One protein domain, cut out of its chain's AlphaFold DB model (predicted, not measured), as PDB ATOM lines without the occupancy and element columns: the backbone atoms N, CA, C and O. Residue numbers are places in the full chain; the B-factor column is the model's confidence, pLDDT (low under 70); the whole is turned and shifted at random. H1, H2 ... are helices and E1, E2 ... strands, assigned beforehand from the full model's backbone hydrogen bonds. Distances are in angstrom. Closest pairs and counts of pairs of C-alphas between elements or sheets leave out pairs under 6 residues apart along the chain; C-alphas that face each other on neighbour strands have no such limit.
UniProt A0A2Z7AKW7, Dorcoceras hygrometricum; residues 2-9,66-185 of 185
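This is residues 2 to 9 and 66 to 185 of the 185 residues of a protein of Dorcoceras hygrometricum (UniProt A0A2Z7AKW7). A small wall of three strands has two helices, H5 and H6, side by side over one face and its other face bare; the long helix H4 passes H5, and the short helices H3, H2 and H1 step away from H6 and H4 like an arm, with residues 66 to 73 sticking out at its far end. The printed part has 128 residues, with six named helices and three named strands in the order E1 H1 H2 H3 H4 E2 H5 E3 H6. The sheet runs E1 E3 E2 and is mixed; the class is mostly helix. The whole is only just loose, close to compact, with a radius of gyration of the C-alphas of 17.0 A, and spans 51 by 34 by 24 A.

Start at E1, residues 2 to 6, an edge strand antiparallel to E3, residues 164 to 169; look at N 4 and O 167, 2.9 A apart. On the other side of E3 is E2, residues 143 to 147, parallel to it, with N 166 and O 144 at 2.8 A. H5, residues 155 to 160, completes a strand-helix-strand unit with E2 and E3, two parallel neighbour strands with a helix between, its crossover right-handed. H5 lies over E3 at a height over the sheet of 8.5 A. H6, residues 172 to 182, is on the same face at a height of 8.7 A, over E1 and along the strands; these are two layers, helices on one face of a sheet. H4, residues 113 to 136, is close to but not clearly touching H5, the closest C-alphas being those of Met 130 and Leu 158, 7.4 A. With residues 115 to 119 alone, H4 touches H3, residues 96 to 105, at a steep tilt of 63 degrees; the closest C-alphas are those of Ile 104 and Arg 119, 5.6 A. H2, residues 85 to 94, touches H6 only at their ends, where the C-alphas of Asn 94 and Ala 173 are closest, 5.2 A. H1, residues 70 to 80, is close to but not clearly touching H2. Every O i to N i+4 pair is within hydrogen-bond range in H1, H2, H3, H5 and H6, and 19 of 20 in H4.

Find C-alpha 2 at (10.141, -55.542, 44.459), where E1 begins. H4 runs 35.2 A from C-alpha 113 at (19.591, -29.436, 29.645). E3 measures 16.9 A, H1 15.6 A and H6 15.4 A, the last ending at C-alpha 182, (-0.936, -46.818, 37.460).

Residues 10 to 65 are not printed; C-alphas 9 and 66, the two farthest apart, are 54.6 A apart across the cut. Of the links printed whole, none is long. Look for pLDDT under 70 at residues 7 to 9, 66 to 67, 78, 81 to 83 and 184 to 185.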
ATOM      1  N   ALA A   2      11.539 -55.938  44.318       78.62
ATOM      2  CA  ALA A   2      10.141 -55.542  44.459       78.62
ATOM      3  C   ALA A   2       9.408 -55.833  43.138       78.62
ATOM      4  O   ALA A   2      10.037 -55.889  42.076       78.62
ATOM      5  N   SER A   3       8.106 -56.105  43.184       74.31
ATOM      6  CA  SER A   3       7.343 -56.504  41.996       74.31
ATOM      7  C   SER A   3       5.887 -56.084  42.100       74.31
ATOM      8  O   SER A   3       5.315 -56.146  43.187       74.31
ATOM      9  N   SER A   4       5.303 -55.741  40.956       79.38
ATOM     10  CA  SER A   4       3.900 -55.360  40.802       79.38
ATOM     11  C   SER A   4       3.356 -55.951  39.509       79.38
ATOM     12  O   SER A   4       4.089 -56.181  38.547       79.38
ATOM     13  N   VAL A   5       2.052 -56.204  39.479       76.94
ATOM     14  CA  VAL A   5       1.371 -56.649  38.263       76.94
ATOM     15  C   VAL A   5       0.439 -55.537  37.823       76.94
ATOM     16  O   VAL A   5      -0.411 -55.096  38.596       76.94
ATOM     17  N   PHE A   6       0.612 -55.081  36.590       76.06
ATOM     18  CA  PHE A   6      -0.186 -54.018  36.008       76.06
ATOM     19  C   PHE A   6      -1.218 -54.608  35.049       76.06
ATOM     20  O   PHE A   6      -0.885 -55.357  34.127       76.06
ATOM     21  N   PHE A   7      -2.481 -54.252  35.277       62.94
ATOM     22  CA  PHE A   7      -3.617 -54.582  34.423       62.94
ATOM     23  C   PHE A   7      -4.396 -53.303  34.129       62.94
ATOM     24  O   PHE A   7      -4.730 -52.565  35.056       62.94
ATOM     25  N   ALA A   8      -4.740 -53.064  32.864       52.91
ATOM     26  CA  ALA A   8      -5.771 -52.086  32.536       52.91
ATOM     27  C   ALA A   8      -7.161 -52.682  32.850       52.91
ATOM     28  O   ALA A   8      -7.448 -53.812  32.436       52.91
ATOM     29  N   PRO A   9      -8.047 -51.976  33.572       44.59
ATOM     30  CA  PRO A   9      -9.377 -52.479  33.877       44.59
ATOM     31  C   PRO A   9     -10.304 -52.261  32.678       44.59
ATOM     32  O   PRO A   9     -10.942 -51.221  32.567       44.59
ATOM     33  N   SER A  66      45.239 -61.971  36.000       61.03
ATOM     34  CA  SER A  66      44.337 -61.478  37.043       61.03
ATOM     35  C   SER A  66      43.789 -60.074  36.762       61.03
ATOM     36  O   SER A  66      42.696 -59.761  37.226       61.03
ATOM     37  N   LEU A  67      44.528 -59.218  36.048       65.56
ATOM     38  CA  LEU A  67      44.055 -57.893  35.622       65.56
ATOM     39  C   LEU A  67      43.200 -57.954  34.345       65.56
ATOM     40  O   LEU A  67      42.396 -57.054  34.102       65.56
ATOM     41  N   ALA A  68      43.357 -59.007  33.539       73.00
ATOM     42  CA  ALA A  68      42.552 -59.245  32.343       73.00
ATOM     43  C   ALA A  68      41.177 -59.869  32.654       73.00
ATOM     44  O   ALA A  68      40.254 -59.722  31.851       73.00
ATOM     45  N   ASP A  69      41.016 -60.516  33.813       80.38
ATOM     46  CA  ASP A  69      39.765 -61.150  34.236       80.38
ATOM     47  C   ASP A  69      38.642 -60.109  34.484       80.38
ATOM     48  O   ASP A  69      38.755 -59.251  35.372       80.38
ATOM     49  N   PRO A  70      37.536 -60.140  33.712       78.25
ATOM     50  CA  PRO A  70      36.392 -59.258  33.917       78.25
ATOM     51  C   PRO A  70      35.731 -59.415  35.291       78.25
ATOM     52  O   PRO A  70      35.326 -58.410  35.869       78.25
ATOM     53  N   GLU A  71      35.635 -60.632  35.831       81.12
ATOM     54  CA  GLU A  71      34.921 -60.885  37.088       81.12
ATOM     55  C   GLU A  71      35.696 -60.348  38.285       81.12
ATOM     56  O   GLU A  71      35.121 -59.733  39.182       81.12
ATOM     57  N   ARG A  72      37.026 -60.473  38.262       79.75
ATOM     58  CA  ARG A  72      37.867 -59.919  39.325       79.75
ATOM     59  C   ARG A  72      37.869 -58.392  39.326       79.75
ATOM     60  O   ARG A  72      37.882 -57.786  40.394       79.75
ATOM     61  N   ARG A  73      37.797 -57.752  38.151       78.69
ATOM     62  CA  ARG A  73      37.620 -56.289  38.053       78.69
ATOM     63  C   ARG A  73      36.284 -55.838  38.632       78.69
ATOM     64  O   ARG A  73      36.273 -54.864  39.378       78.69
ATOM     65  N   ARG A  74      35.194 -56.557  38.337       78.31
ATOM     66  CA  ARG A  74      33.877 -56.284  38.935       78.31
ATOM     67  C   ARG A  74      33.918 -56.420  40.454       78.31
ATOM     68  O   ARG A  74      33.469 -55.523  41.147       78.31
ATOM     69  N   GLN A  75      34.538 -57.482  40.973       76.50
ATOM     70  CA  GLN A  75      34.681 -57.688  42.419       76.50
ATOM     71  C   GLN A  75      35.481 -56.572  43.103       76.50
ATOM     72  O   GLN A  75      35.054 -56.083  44.141       76.50
ATOM     73  N   MET A  76      36.601 -56.135  42.519       74.19
ATOM     74  CA  MET A  76      37.396 -55.035  43.084       74.19
ATOM     75  C   MET A  76      36.634 -53.703  43.064       74.19
ATOM     76  O   MET A  76      36.701 -52.953  44.031       74.19
ATOM     77  N   GLN A  77      35.889 -53.423  41.988       70.19
ATOM     78  CA  GLN A  77      35.030 -52.237  41.915       70.19
ATOM     79  C   GLN A  77      33.914 -52.297  42.963       70.19
ATOM     80  O   GLN A  77      33.702 -51.307  43.656       70.19
ATOM     81  N   ALA A  78      33.262 -53.453  43.125       67.31
ATOM     82  CA  ALA A  78      32.242 -53.709  44.143       67.31
ATOM     83  C   ALA A  78      32.782 -53.485  45.573       67.31
ATOM     84  O   ALA A  78      32.151 -52.833  46.406       67.31
ATOM     85  N   GLU A  79      33.991 -53.976  45.854       72.19
ATOM     86  CA  GLU A  79      34.649 -53.803  47.152       72.19
ATOM     87  C   GLU A  79      34.983 -52.329  47.439       72.19
ATOM     88  O   GLU A  79      34.743 -51.860  48.553       72.19
ATOM     89  N   GLU A  80      35.439 -51.568  46.435       72.69
ATOM     90  CA  GLU A  80      35.682 -50.120  46.552       72.69
ATOM     91  C   GLU A  80      34.391 -49.328  46.836       72.69
ATOM     92  O   GLU A  80      34.407 -48.387  47.631       72.69
ATOM     93  N   VAL A  81      33.259 -49.720  46.235       66.81
ATOM     94  CA  VAL A  81      31.962 -49.041  46.431       66.81
ATOM     95  C   VAL A  81      31.175 -49.518  47.662       66.81
ATOM     96  O   VAL A  81      30.096 -48.992  47.935       66.81
ATOM     97  N   GLY A  82      31.715 -50.459  48.446       54.38
ATOM     98  CA  GLY A  82      31.172 -50.837  49.755       54.38
ATOM     99  C   GLY A  82      30.001 -51.827  49.734       54.38
ATOM    100  O   GLY A  82      29.143 -51.774  50.615       54.38
ATOM    101  N   GLY A  83      29.948 -52.744  48.763       65.38
ATOM    102  CA  GLY A  83      28.940 -53.810  48.697       65.38
ATOM    103  C   GLY A  83      28.966 -54.554  47.363       65.38
ATOM    104  O   GLY A  83      29.699 -54.179  46.459       65.38
ATOM    105  N   GLY A  84      28.159 -55.605  47.197       79.75
ATOM    106  CA  GLY A  84      27.970 -56.184  45.863       79.75
ATOM    107  C   GLY A  84      27.343 -55.157  44.911       79.75
ATOM    108  O   GLY A  84      26.551 -54.314  45.341       79.75
ATOM    109  N   ASP A  85      27.666 -55.225  43.612       82.06
ATOM    110  CA  ASP A  85      27.175 -54.279  42.589       82.06
ATOM    111  C   ASP A  85      25.660 -54.024  42.696       82.06
ATOM    112  O   ASP A  85      25.174 -52.905  42.528       82.06
ATOM    113  N   LYS A  86      24.893 -55.073  43.016       87.69
ATOM    114  CA  LYS A  86      23.434 -55.016  43.146       87.69
ATOM    115  C   LYS A  86      22.985 -54.238  44.376       87.69
ATOM    116  O   LYS A  86      22.001 -53.507  44.290       87.69
ATOM    117  N   GLU A  87      23.660 -54.398  45.506       89.56
ATOM    118  CA  GLU A  87      23.335 -53.720  46.758       89.56
ATOM    119  C   GLU A  87      23.569 -52.214  46.631       89.56
ATOM    120  O   GLU A  87      22.698 -51.433  47.007       89.56
ATOM    121  N   VAL A  88      24.680 -51.812  46.008       89.88
ATOM    122  CA  VAL A  88      24.997 -50.397  45.761       89.88
ATOM    123  C   VAL A  88      23.982 -49.759  44.815       89.88
ATOM    124  O   VAL A  88      23.446 -48.687  45.102       89.88
ATOM    125  N   VAL A  89      23.642 -50.439  43.715       92.94
ATOM    126  CA  VAL A  89      22.612 -49.973  42.773       92.94
ATOM    127  C   VAL A  89      21.248 -49.876  43.460       92.94
ATOM    128  O   VAL A  89      20.547 -48.874  43.309       92.94
ATOM    129  N   LYS A  90      20.872 -50.887  44.252       94.88
ATOM    130  CA  LYS A  90      19.620 -50.893  45.012       94.88
ATOM    131  C   LYS A  90      19.550 -49.720  45.984       94.88
ATOM    132  O   LYS A  90      18.513 -49.062  46.047       94.88
ATOM    133  N   GLU A  91      20.611 -49.469  46.743       94.50
ATOM    134  CA  GLU A  91      20.647 -48.383  47.723       94.50
ATOM    135  C   GLU A  91      20.553 -47.020  47.034       94.50
ATOM    136  O   GLU A  91      19.740 -46.179  47.421       94.50
ATOM    137  N   TYR A  92      21.290 -46.826  45.939       95.88
ATOM    138  CA  TYR A  92      21.214 -45.603  45.143       95.88
ATOM    139  C   TYR A  92      19.788 -45.331  44.645       95.88
ATOM    140  O   TYR A  92      19.254 -44.236  44.840       95.88
ATOM    141  N   PHE A  93      19.134 -46.329  44.045       97.75
ATOM    142  CA  PHE A  93      17.784 -46.182  43.499       97.75
ATOM    143  C   PHE A  93      16.665 -46.210  44.544       97.75
ATOM    144  O   PHE A  93      15.520 -45.991  44.161       97.75
ATOM    145  N   ASN A  94      16.940 -46.456  45.829       97.06
ATOM    146  CA  ASN A  94      15.967 -46.237  46.909       97.06
ATOM    147  C   ASN A  94      16.069 -44.831  47.528       97.06
ATOM    148  O   ASN A  94      15.118 -44.397  48.172       97.06
ATOM    149  N   ASN A  95      17.176 -44.113  47.307       96.06
ATOM    150  CA  ASN A  95      17.452 -42.816  47.935       96.06
ATOM    151  C   ASN A  95      17.625 -41.696  46.890       96.06
ATOM    152  O   ASN A  95      16.689 -41.362  46.163       96.06
ATOM    153  N   ASP A  96      18.816 -41.100  46.792       95.38
ATOM    154  CA  ASP A  96      19.086 -39.942  45.928       95.38
ATOM    155  C   ASP A  96      18.833 -40.237  44.447       95.38
ATOM    156  O   ASP A  96      18.296 -39.403  43.707       95.38
ATOM    157  N   GLY A  97      19.174 -41.453  44.014       96.50
ATOM    158  CA  GLY A  97      18.917 -41.919  42.661       96.50
ATOM    159  C   GLY A  97      17.431 -41.906  42.332       96.50
ATOM    160  O   GLY A  97      17.061 -41.428  41.259       96.50
ATOM    161  N   PHE A  98      16.569 -42.333  43.258       97.62
ATOM    162  CA  PHE A  98      15.121 -42.289  43.055       97.62
ATOM    163  C   PHE A  98      14.638 -40.874  42.741       97.62
ATOM    164  O   PHE A  98      14.003 -40.657  41.712       97.62
ATOM    165  N   GLN A  99      14.981 -39.895  43.584       96.12
ATOM    166  CA  GLN A  99      14.500 -38.520  43.417       96.12
ATOM    167  C   GLN A  99      14.966 -37.908  42.095       96.12
ATOM    168  O   GLN A  99      14.195 -37.230  41.410       96.12
ATOM    169  N   ARG A 100      16.218 -38.172  41.708       96.88
ATOM    170  CA  ARG A 100      16.779 -37.695  40.444       96.88
ATOM    171  C   ARG A 100      16.085 -38.331  39.240       96.88
ATOM    172  O   ARG A 100      15.659 -37.612  38.340       96.88
ATOM    173  N   TRP A 101      15.974 -39.655  39.207       97.31
ATOM    174  CA  TRP A 101      15.437 -40.377  38.052       97.31
ATOM    175  C   TRP A 101      13.922 -40.237  37.919       97.31
ATOM    176  O   TRP A 101      13.440 -40.041  36.808       97.31
ATOM    177  N   ARG A 102      13.180 -40.192  39.033       95.56
ATOM    178  CA  ARG A 102      11.755 -39.826  39.037       95.56
ATOM    179  C   ARG A 102      11.531 -38.460  38.402       95.56
ATOM    180  O   ARG A 102      10.588 -38.282  37.642       95.56
ATOM    181  N   ARG A 103      12.402 -37.487  38.690       95.50
ATOM    182  CA  ARG A 103      12.320 -36.161  38.074       95.50
ATOM    183  C   ARG A 103      12.591 -36.224  36.579       95.50
ATOM    184  O   ARG A 103      11.836 -35.650  35.809       95.50
ATOM    185  N   ILE A 104      13.634 -36.945  36.168       96.19
ATOM    186  CA  ILE A 104      13.992 -37.115  34.753       96.19
ATOM    187  C   ILE A 104      12.870 -37.811  33.973       96.19
ATOM    188  O   ILE A 104      12.584 -37.380  32.866       96.19
ATOM    189  N   TYR A 105      12.212 -38.829  34.525       93.31
ATOM    190  CA  TYR A 105      11.141 -39.559  33.832       93.31
ATOM    191  C   TYR A 105       9.741 -38.967  34.021       93.31
ATOM    192  O   TYR A 105       8.831 -39.317  33.278       93.31
ATOM    193  N   GLY A 106       9.560 -38.073  34.992       90.62
ATOM    194  CA  GLY A 106       8.300 -37.375  35.227       90.62
ATOM    195  C   GLY A 106       8.093 -36.154  34.326       90.62
ATOM    196  O   GLY A 106       8.920 -35.814  33.482       90.62
ATOM    197  N   GLU A 107       6.987 -35.452  34.561       87.06
ATOM    198  CA  GLU A 107       6.530 -34.332  33.721       87.06
ATOM    199  C   GLU A 107       7.050 -32.957  34.159       87.06
ATOM    200  O   GLU A 107       6.819 -31.959  33.488       87.06
ATOM    201  N   THR A 108       7.748 -32.866  35.293       90.94
ATOM    202  CA  THR A 108       8.216 -31.573  35.808       90.94
ATOM    203  C   THR A 108       9.287 -30.943  34.916       90.94
ATOM    204  O   THR A 108      10.202 -31.623  34.445       90.94
ATOM    205  N   ASP A 109       9.216 -29.625  34.738       86.62
ATOM    206  CA  ASP A 109      10.216 -28.840  34.005       86.62
ATOM    207  C   ASP A 109      11.487 -28.544  34.820       86.62
ATOM    208  O   ASP A 109      12.427 -27.944  34.302       86.62
ATOM    209  N   ASP A 110      11.559 -28.980  36.085       93.12
ATOM    210  CA  ASP A 110      12.734 -28.810  36.952       93.12
ATOM    211  C   ASP A 110      13.873 -29.784  36.592       93.12
ATOM    212  O   ASP A 110      14.296 -30.628  37.380       93.12
ATOM    213  N   VAL A 111      14.368 -29.711  35.361       96.19
ATOM    214  CA  VAL A 111      15.498 -30.510  34.878       96.19
ATOM    215  C   VAL A 111      16.481 -29.641  34.108       96.19
ATOM    216  O   VAL A 111      16.115 -28.703  33.403       96.19
ATOM    217  N   ASN A 112      17.770 -29.953  34.225       97.00
ATOM    218  CA  ASN A 112      18.784 -29.265  33.427       97.00
ATOM    219  C   ASN A 112      18.793 -29.770  31.969       97.00
ATOM    220  O   ASN A 112      18.187 -30.787  31.643       97.00
ATOM    221  N   LYS A 113      19.536 -29.092  31.081       97.56
ATOM    222  CA  LYS A 113      19.591 -29.436  29.645       97.56
ATOM    223  C   LYS A 113      20.021 -30.882  29.370       97.56
ATOM    224  O   LYS A 113      19.467 -31.511  28.480       97.56
ATOM    225  N   VAL A 114      20.984 -31.407  30.130       97.81
ATOM    226  CA  VAL A 114      21.469 -32.789  29.970       97.81
ATOM    227  C   VAL A 114      20.402 -33.784  30.424       97.81
ATOM    228  O   VAL A 114      20.150 -34.776  29.757       97.81
ATOM    229  N   GLN A 115      19.737 -33.513  31.544       97.44
ATOM    230  CA  GLN A 115      18.633 -34.330  32.048       97.44
ATOM    231  C   GLN A 115      17.422 -34.312  31.110       97.44
ATOM    232  O   GLN A 115      16.793 -35.349  30.922       97.44
ATOM    233  N   LEU A 116      17.123 -33.163  30.500       97.19
ATOM    234  CA  LEU A 116      16.086 -33.051  29.482       97.19
ATOM    235  C   LEU A 116      16.435 -33.879  28.240       97.19
ATOM    236  O   LEU A 116      15.579 -34.597  27.736       97.19
ATOM    237  N   ASP A 117      17.686 -33.840  27.780       97.94
ATOM    238  CA  ASP A 117      18.140 -34.688  26.672       97.94
ATOM    239  C   ASP A 117      18.007 -36.183  27.011       97.94
ATOM    240  O   ASP A 117      17.468 -36.953  26.216       97.94
ATOM    241  N   ILE A 118      18.365 -36.583  28.240       97.88
ATOM    242  CA  ILE A 118      18.146 -37.949  28.744       97.88
ATOM    243  C   ILE A 118      16.655 -38.309  28.744       97.88
ATOM    244  O   ILE A 118      16.305 -39.402  28.300       97.88
ATOM    245  N   ARG A 119      15.774 -37.414  29.213       97.56
ATOM    246  CA  ARG A 119      14.317 -37.623  29.199       97.56
ATOM    247  C   ARG A 119      13.834 -37.891  27.778       97.56
ATOM    248  O   ARG A 119      13.220 -38.922  27.530       97.56
ATOM    249  N   LEU A 120      14.161 -37.000  26.843       97.31
ATOM    250  CA  LEU A 120      13.734 -37.107  25.447       97.31
ATOM    251  C   LEU A 120      14.307 -38.355  24.763       97.31
ATOM    252  O   LEU A 120      13.607 -39.016  23.999       97.31
ATOM    253  N   GLY A 121      15.567 -38.692  25.039       98.25
ATOM    254  CA  GLY A 121      16.200 -39.914  24.552       98.25
ATOM    255  C   GLY A 121      15.498 -41.170  25.069       98.25
ATOM    256  O   GLY A 121      15.160 -42.048  24.278       98.25
ATOM    257  N   HIS A 122      15.210 -41.228  26.372       98.25
ATOM    258  CA  HIS A 122      14.495 -42.346  26.985       98.25
ATOM    259  C   HIS A 122      13.066 -42.489  26.444       98.25
ATOM    260  O   HIS A 122      12.674 -43.597  26.084       98.25
ATOM    261  N   SER A 123      12.312 -41.392  26.308       96.62
ATOM    262  CA  SER A 123      10.969 -41.418  25.709       96.62
ATOM    263  C   SER A 123      10.993 -41.999  24.294       96.62
ATOM    264  O   SER A 123      10.201 -42.886  23.993       96.62
ATOM    265  N   LYS A 124      11.968 -41.614  23.458       98.44
ATOM    266  CA  LYS A 124      12.150 -42.209  22.121       98.44
ATOM    267  C   LYS A 124      12.463 -43.702  22.178       98.44
ATOM    268  O   LYS A 124      11.990 -44.456  21.333       98.44
ATOM    269  N   THR A 125      13.271 -44.150  23.141       98.38
ATOM    270  CA  THR A 125      13.527 -45.585  23.343       98.38
ATOM    271  C   THR A 125      12.233 -46.332  23.657       98.38
ATOM    272  O   THR A 125      11.981 -47.368  23.045       98.38
ATOM    273  N   VAL A 126      11.402 -45.792  24.556       98.06
ATOM    274  CA  VAL A 126      10.104 -46.384  24.908       98.06
ATOM    275  C   VAL A 126       9.173 -46.419  23.695       98.06
ATOM    276  O   VAL A 126       8.654 -47.480  23.360       98.06
ATOM    277  N   GLU A 127       9.014 -45.299  22.989       97.94
ATOM    278  CA  GLU A 127       8.172 -45.190  21.791       97.94
ATOM    279  C   GLU A 127       8.583 -46.182  20.696       97.94
ATOM    280  O   GLU A 127       7.735 -46.867  20.124       97.94
ATOM    281  N   ASN A 128       9.884 -46.304  20.421       98.56
ATOM    282  CA  ASN A 128      10.387 -47.225  19.405       98.56
ATOM    283  C   ASN A 128      10.150 -48.688  19.791       98.56
ATOM    284  O   ASN A 128       9.751 -49.479  18.940       98.56
ATOM    285  N   ALA A 129      10.366 -49.052  21.056       98.25
ATOM    286  CA  ALA A 129      10.098 -50.407  21.526       98.25
ATOM    287  C   ALA A 129       8.594 -50.736  21.491       98.25
ATOM    288  O   ALA A 129       8.225 -51.803  21.007       98.25
ATOM    289  N   MET A 130       7.722 -49.804  21.897       98.19
ATOM    290  CA  MET A 130       6.268 -49.956  21.748       98.19
ATOM    291  C   MET A 130       5.870 -50.146  20.285       98.19
ATOM    292  O   MET A 130       5.099 -51.048  19.970       98.19
ATOM    293  N   LYS A 131       6.437 -49.341  19.380       98.31
ATOM    294  CA  LYS A 131       6.202 -49.475  17.942       98.31
ATOM    295  C   LYS A 131       6.608 -50.854  17.427       98.31
ATOM    296  O   LYS A 131       5.809 -51.494  16.760       98.31
ATOM    297  N   MET A 132       7.807 -51.327  17.768       98.12
ATOM    298  CA  MET A 132       8.271 -52.658  17.363       98.12
ATOM    299  C   MET A 132       7.323 -53.765  17.841       98.12
ATOM    300  O   MET A 132       7.048 -54.693  17.091       98.12
ATOM    301  N   LEU A 133       6.805 -53.663  19.069       97.62
ATOM    302  CA  LEU A 133       5.853 -54.634  19.609       97.62
ATOM    303  C   LEU A 133       4.492 -54.579  18.899       97.62
ATOM    304  O   LEU A 133       3.912 -55.622  18.617       97.62
ATOM    305  N   LEU A 134       3.993 -53.381  18.590       96.75
ATOM    306  CA  LEU A 134       2.713 -53.184  17.901       96.75
ATOM    307  C   LEU A 134       2.770 -53.558  16.413       96.75
ATOM    308  O   LEU A 134       1.765 -54.009  15.862       96.75
ATOM    309  N   ASP A 135       3.935 -53.419  15.775       97.62
ATOM    310  CA  ASP A 135       4.164 -53.843  14.389       97.62
ATOM    311  C   ASP A 135       4.030 -55.379  14.237       97.62
ATOM    312  O   ASP A 135       3.616 -55.860  13.181       97.62
ATOM    313  N   GLU A 136       4.301 -56.155  15.296       95.94
ATOM    314  CA  GLU A 136       4.090 -57.615  15.337       95.94
ATOM    315  C   GLU A 136       2.610 -58.007  15.540       95.94
ATOM    316  O   GLU A 136       2.186 -59.113  15.179       95.94
ATOM    317  N   GLY A 137       1.794 -57.108  16.100       96.06
ATOM    318  CA  GLY A 137       0.358 -57.304  16.279       96.06
ATOM    319  C   GLY A 137      -0.220 -56.678  17.555       96.06
ATOM    320  O   GLY A 137       0.478 -56.013  18.315       96.06
ATOM    321  N   PRO A 138      -1.527 -56.889  17.813       96.56
ATOM    322  CA  PRO A 138      -2.188 -56.353  19.000       96.56
ATOM    323  C   PRO A 138      -1.644 -56.994  20.285       96.56
ATOM    324  O   PRO A 138      -1.455 -58.208  20.345       96.56
ATOM    325  N   LEU A 139      -1.474 -56.185  21.335       96.94
ATOM    326  CA  LEU A 139      -0.922 -56.626  22.623       96.94
ATOM    327  C   LEU A 139      -1.982 -57.106  23.625       96.94
ATOM    328  O   LEU A 139      -1.636 -57.594  24.701       96.94
ATOM    329  N   ASN A 140      -3.268 -57.027  23.276       96.56
ATOM    330  CA  ASN A 140      -4.358 -57.409  24.168       96.56
ATOM    331  C   ASN A 140      -4.251 -58.876  24.626       96.56
ATOM    332  O   ASN A 140      -4.372 -59.804  23.823       96.56
ATOM    333  N   GLY A 141      -4.076 -59.082  25.932       93.56
ATOM    334  CA  GLY A 141      -3.910 -60.396  26.554       93.56
ATOM    335  C   GLY A 141      -2.507 -60.999  26.423       93.56
ATOM    336  O   GLY A 141      -2.277 -62.092  26.940       93.56
ATOM    337  N   VAL A 142      -1.561 -60.315  25.770       97.06
ATOM    338  CA  VAL A 142      -0.160 -60.749  25.702       97.06
ATOM    339  C   VAL A 142       0.486 -60.561  27.070       97.06
ATOM    340  O   VAL A 142       0.421 -59.482  27.653       97.06
ATOM    341  N   THR A 143       1.127 -61.604  27.591       97.31
ATOM    342  CA  THR A 143       1.857 -61.534  28.860       97.31
ATOM    343  C   THR A 143       3.258 -60.976  28.640       97.31
ATOM    344  O   THR A 143       4.019 -61.542  27.854       97.31
ATOM    345  N   VAL A 144       3.621 -59.917  29.361       96.88
ATOM    346  CA  VAL A 144       4.927 -59.252  29.244       96.88
ATOM    347  C   VAL A 144       5.602 -59.162  30.611       96.88
ATOM    348  O   VAL A 144       4.946 -58.894  31.615       96.88
ATOM    349  N   CYS A 145       6.917 -59.386  30.645       97.69
ATOM    350  CA  CYS A 145       7.756 -59.158  31.820       97.69
ATOM    351  C   CYS A 145       8.620 -57.910  31.598       97.69
ATOM    352  O   CYS A 145       9.429 -57.894  30.671       97.69
ATOM    353  N   ASP A 146       8.462 -56.895  32.445       98.12
ATOM    354  CA  ASP A 146       9.291 -55.686  32.464       98.12
ATOM    355  C   ASP A 146      10.248 -55.745  33.669       98.12
ATOM    356  O   ASP A 146       9.869 -55.487  34.816       98.12
ATOM    357  N   ALA A 147      11.483 -56.195  33.426       97.62
ATOM    358  CA  ALA A 147      12.504 -56.385  34.454       97.62
ATOM    359  C   ALA A 147      13.427 -55.160  34.546       97.62
ATOM    360  O   ALA A 147      14.183 -54.871  33.622       97.62
ATOM    361  N   GLY A 148      13.402 -54.480  35.691       97.19
ATOM    362  CA  GLY A 148      13.968 -53.141  35.863       97.19
ATOM    363  C   GLY A 148      12.991 -52.050  35.427       97.19
ATOM    364  O   GLY A 148      13.378 -51.135  34.702       97.19
ATOM    365  N   CYS A 149      11.720 -52.164  35.827       97.56
ATOM    366  CA  CYS A 149      10.641 -51.316  35.316       97.56
ATOM    367  C   CYS A 149      10.763 -49.830  35.702       97.56
ATOM    368  O   CYS A 149      10.038 -48.995  35.153       97.56
ATOM    369  N   GLY A 150      11.634 -49.478  36.659       97.38
ATOM    370  CA  GLY A 150      11.773 -48.113  37.157       97.38
ATOM    371  C   GLY A 150      10.430 -47.552  37.629       97.38
ATOM    372  O   GLY A 150       9.683 -48.220  38.340       97.38
ATOM    373  N   THR A 151      10.090 -46.342  37.181       96.75
ATOM    374  CA  THR A 151       8.797 -45.689  37.458       96.75
ATOM    375  C   THR A 151       7.671 -46.126  36.510       96.75
ATOM    376  O   THR A 151       6.648 -45.453  36.426       96.75
ATOM    377  N   GLY A 152       7.842 -47.222  35.766       96.38
ATOM    378  CA  GLY A 152       6.799 -47.799  34.917       96.38
ATOM    379  C   GLY A 152       6.670 -47.183  33.521       96.38
ATOM    380  O   GLY A 152       5.643 -47.384  32.877       96.38
ATOM    381  N   SER A 153       7.688 -46.469  33.023       96.50
ATOM    382  CA  SER A 153       7.656 -45.778  31.718       96.50
ATOM    383  C   SER A 153       7.289 -46.688  30.537       96.50
ATOM    384  O   SER A 153       6.673 -46.218  29.586       96.50
ATOM    385  N   MET A 154       7.650 -47.975  30.598       97.00
ATOM    386  CA  MET A 154       7.304 -48.997  29.598       97.00
ATOM    387  C   MET A 154       6.097 -49.842  30.030       97.00
ATOM    388  O   MET A 154       5.177 -50.081  29.251       97.00
ATOM    389  N   SER A 155       6.070 -50.259  31.296       97.50
ATOM    390  CA  SER A 155       4.977 -51.046  31.870       97.50
ATOM    391  C   SER A 155       3.588 -50.419  31.684       97.50
ATOM    392  O   SER A 155       2.634 -51.112  31.336       97.50
ATOM    393  N   ILE A 156       3.469 -49.105  31.896       95.88
ATOM    394  CA  ILE A 156       2.207 -48.363  31.787       95.88
ATOM    395  C   ILE A 156       1.641 -48.380  30.358       95.88
ATOM    396  O   ILE A 156       0.492 -48.795  30.193       95.88
ATOM    397  N   PRO A 157       2.374 -47.939  29.314       96.06
ATOM    398  CA  PRO A 157       1.852 -47.979  27.952       96.06
ATOM    399  C   PRO A 157       1.567 -49.407  27.473       96.06
ATOM    400  O   PRO A 157       0.547 -49.616  26.827       96.06
ATOM    401  N   LEU A 158       2.372 -50.405  27.855       96.81
ATOM    402  CA  LEU A 158       2.064 -51.811  27.558       96.81
ATOM    403  C   LEU A 158       0.709 -52.239  28.134       96.81
ATOM    404  O   LEU A 158      -0.109 -52.828  27.427       96.81
ATOM    405  N   ALA A 159       0.452 -51.917  29.404       95.94
ATOM    406  CA  ALA A 159      -0.825 -52.223  30.039       95.94
ATOM    407  C   ALA A 159      -1.991 -51.485  29.358       95.94
ATOM    408  O   ALA A 159      -3.057 -52.071  29.178       95.94
ATOM    409  N   LYS A 160      -1.792 -50.230  28.920       94.75
ATOM    410  CA  LYS A 160      -2.795 -49.461  28.155       94.75
ATOM    411  C   LYS A 160      -3.147 -50.099  26.810       94.75
ATOM    412  O   LYS A 160      -4.308 -50.051  26.420       94.75
ATOM    413  N   GLU A 161      -2.186 -50.741  26.150       95.81
ATOM    414  CA  GLU A 161      -2.409 -51.530  24.926       95.81
ATOM    415  C   GLU A 161      -3.049 -52.912  25.200       95.81
ATOM    416  O   GLU A 161      -3.210 -53.737  24.296       95.81
ATOM    417  N   GLY A 162      -3.432 -53.187  26.453       94.75
ATOM    418  CA  GLY A 162      -4.128 -54.402  26.872       94.75
ATOM    419  C   GLY A 162      -3.207 -55.573  27.219       94.75
ATOM    420  O   GLY A 162      -3.702 -56.687  27.420       94.75
ATOM    421  N   ALA A 163      -1.891 -55.362  27.291       96.81
ATOM    422  CA  ALA A 163      -0.968 -56.396  27.745       96.81
ATOM    423  C   ALA A 163      -1.173 -56.712  29.237       96.81
ATOM    424  O   ALA A 163      -1.540 -55.855  30.042       96.81
ATOM    425  N   VAL A 164      -0.875 -57.952  29.615       96.75
ATOM    426  CA  VAL A 164      -0.791 -58.395  31.010       96.75
ATOM    427  C   VAL A 164       0.656 -58.250  31.461       96.75
ATOM    428  O   VAL A 164       1.501 -59.083  31.126       96.75
ATOM    429  N   VAL A 165       0.961 -57.181  32.193       97.38
ATOM    430  CA  VAL A 165       2.346 -56.806  32.495       97.38
ATOM    431  C   VAL A 165       2.719 -57.222  33.913       97.38
ATOM    432  O   VAL A 165       2.122 -56.776  34.888       97.38
ATOM    433  N   SER A 166       3.748 -58.056  34.037       97.50
ATOM    434  CA  SER A 166       4.448 -58.306  35.299       97.50
ATOM    435  C   SER A 166       5.710 -57.459  35.331       97.50
ATOM    436  O   SER A 166       6.602 -57.648  34.507       97.50
ATOM    437  N   ALA A 167       5.793 -56.529  36.269       97.44
ATOM    438  CA  ALA A 167       6.888 -55.581  36.360       97.44
ATOM    439  C   ALA A 167       7.661 -55.779  37.661       97.44
ATOM    440  O   ALA A 167       7.086 -56.028  38.722       97.44
ATOM    441  N   SER A 168       8.983 -55.683  37.593       97.62
ATOM    442  CA  SER A 168       9.836 -55.806  38.771       97.62
ATOM    443  C   SER A 168      10.979 -54.815  38.727       97.62
ATOM    444  O   SER A 168      11.514 -54.523  37.664       97.62
ATOM    445  N   ASP A 169      11.393 -54.331  39.891       98.25
ATOM    446  CA  ASP A 169      12.604 -53.533  40.040       98.25
ATOM    447  C   ASP A 169      13.328 -53.937  41.329       98.25
ATOM    448  O   ASP A 169      12.750 -54.490  42.270       98.25
ATOM    449  N   ILE A 170      14.636 -53.712  41.389       96.50
ATOM    450  CA  ILE A 170      15.397 -53.963  42.611       96.50
ATOM    451  C   ILE A 170      15.095 -52.909  43.689       96.50
ATOM    452  O   ILE A 170      15.169 -53.227  44.881       96.50
ATOM    453  N   SER A 171      14.722 -51.693  43.273       97.62
ATOM    454  CA  SER A 171      14.326 -50.574  44.126       97.62
ATOM    455  C   SER A 171      12.841 -50.633  44.478       97.62
ATOM    456  O   SER A 171      11.973 -50.641  43.608       97.62
ATOM    457  N   ALA A 172      12.538 -50.617  45.777       97.38
ATOM    458  CA  ALA A 172      11.161 -50.537  46.256       97.38
ATOM    459  C   ALA A 172      10.565 -49.142  46.013       97.38
ATOM    460  O   ALA A 172       9.376 -49.032  45.731       97.38
ATOM    461  N   ALA A 173      11.386 -48.086  46.076       97.62
ATOM    462  CA  ALA A 173      10.942 -46.721  45.802       97.62
ATOM    463  C   ALA A 173      10.482 -46.546  44.343       97.62
ATOM    464  O   ALA A 173       9.457 -45.914  44.092       97.62
ATOM    465  N   MET A 174      11.207 -47.151  43.393       97.62
ATOM    466  CA  MET A 174      10.836 -47.152  41.974       97.62
ATOM    467  C   MET A 174       9.491 -47.843  41.738       97.62
ATOM    468  O   MET A 174       8.591 -47.241  41.151       97.62
ATOM    469  N   VAL A 175       9.333 -49.061  42.270       97.50
ATOM    470  CA  VAL A 175       8.083 -49.827  42.155       97.50
ATOM    471  C   VAL A 175       6.906 -49.074  42.770       97.50
ATOM    472  O   VAL A 175       5.867 -48.953  42.130       97.50
ATOM    473  N   ALA A 176       7.071 -48.497  43.964       96.31
ATOM    474  CA  ALA A 176       6.004 -47.748  44.627       96.31
ATOM    475  C   ALA A 176       5.532 -46.531  43.805       96.31
ATOM    476  O   ALA A 176       4.341 -46.218  43.778       96.31
ATOM    477  N   GLU A 177       6.444 -45.841  43.112       95.62
ATOM    478  CA  GLU A 177       6.059 -44.755  42.206       95.62
ATOM    479  C   GLU A 177       5.341 -45.282  40.959       95.62
ATOM    480  O   GLU A 177       4.340 -44.695  40.552       95.62
ATOM    481  N   ALA A 178       5.800 -46.395  40.377       95.44
ATOM    482  CA  ALA A 178       5.126 -47.021  39.240       95.44
ATOM    483  C   ALA A 178       3.686 -47.439  39.597       95.44
ATOM    484  O   ALA A 178       2.747 -47.132  38.862       95.44
ATOM    485  N   GLU A 179       3.491 -48.062  40.765       94.44
ATOM    486  CA  GLU A 179       2.168 -48.401  41.306       94.44
ATOM    487  C   GLU A 179       1.287 -47.169  41.476       94.44
ATOM    488  O   GLU A 179       0.125 -47.173  41.065       94.44
ATOM    489  N   LYS A 180       1.845 -46.091  42.037       93.56
ATOM    490  CA  LYS A 180       1.130 -44.825  42.188       93.56
ATOM    491  C   LYS A 180       0.673 -44.273  40.837       93.56
ATOM    492  O   LYS A 180      -0.459 -43.817  40.735       93.56
ATOM    493  N   LEU A 181       1.524 -44.298  39.811       90.06
ATOM    494  CA  LEU A 181       1.187 -43.775  38.483       90.06
ATOM    495  C   LEU A 181       0.114 -44.613  37.779       90.06
ATOM    496  O   LEU A 181      -0.729 -44.056  37.080       90.06
ATOM    497  N   VAL A 182       0.095 -45.927  38.012       86.38
ATOM    498  CA  VAL A 182      -0.936 -46.818  37.460       86.38
ATOM    499  C   VAL A 182      -2.311 -46.577  38.074       86.38
ATOM    500  O   VAL A 182      -3.308 -46.729  37.378       86.38
ATOM    501  N   GLN A 183      -2.401 -46.132  39.330       73.19
ATOM    502  CA  GLN A 183      -3.691 -45.799  39.957       73.19
ATOM    503  C   GLN A 183      -4.431 -44.632  39.281       73.19
ATOM    504  O   GLN A 183      -5.615 -44.434  39.548       73.19
ATOM    505  N   TYR A 184      -3.755 -43.853  38.434       66.56
ATOM    506  CA  TYR A 184      -4.347 -42.740  37.685       66.56
ATOM    507  C   TYR A 184      -4.721 -43.102  36.237       66.56
ATOM    508  O   TYR A 184      -5.039 -42.204  35.454       66.56
ATOM    509  N   LEU A 185      -4.650 -44.386  35.871       61.09
ATOM    510  CA  LEU A 185      -5.046 -44.920  34.563       61.09
ATOM    511  C   LEU A 185      -6.477 -45.451  34.588       61.09
ATOM    512  O   LEU A 185      -7.168 -45.233  33.569       61.09
TER     513      LEU A 185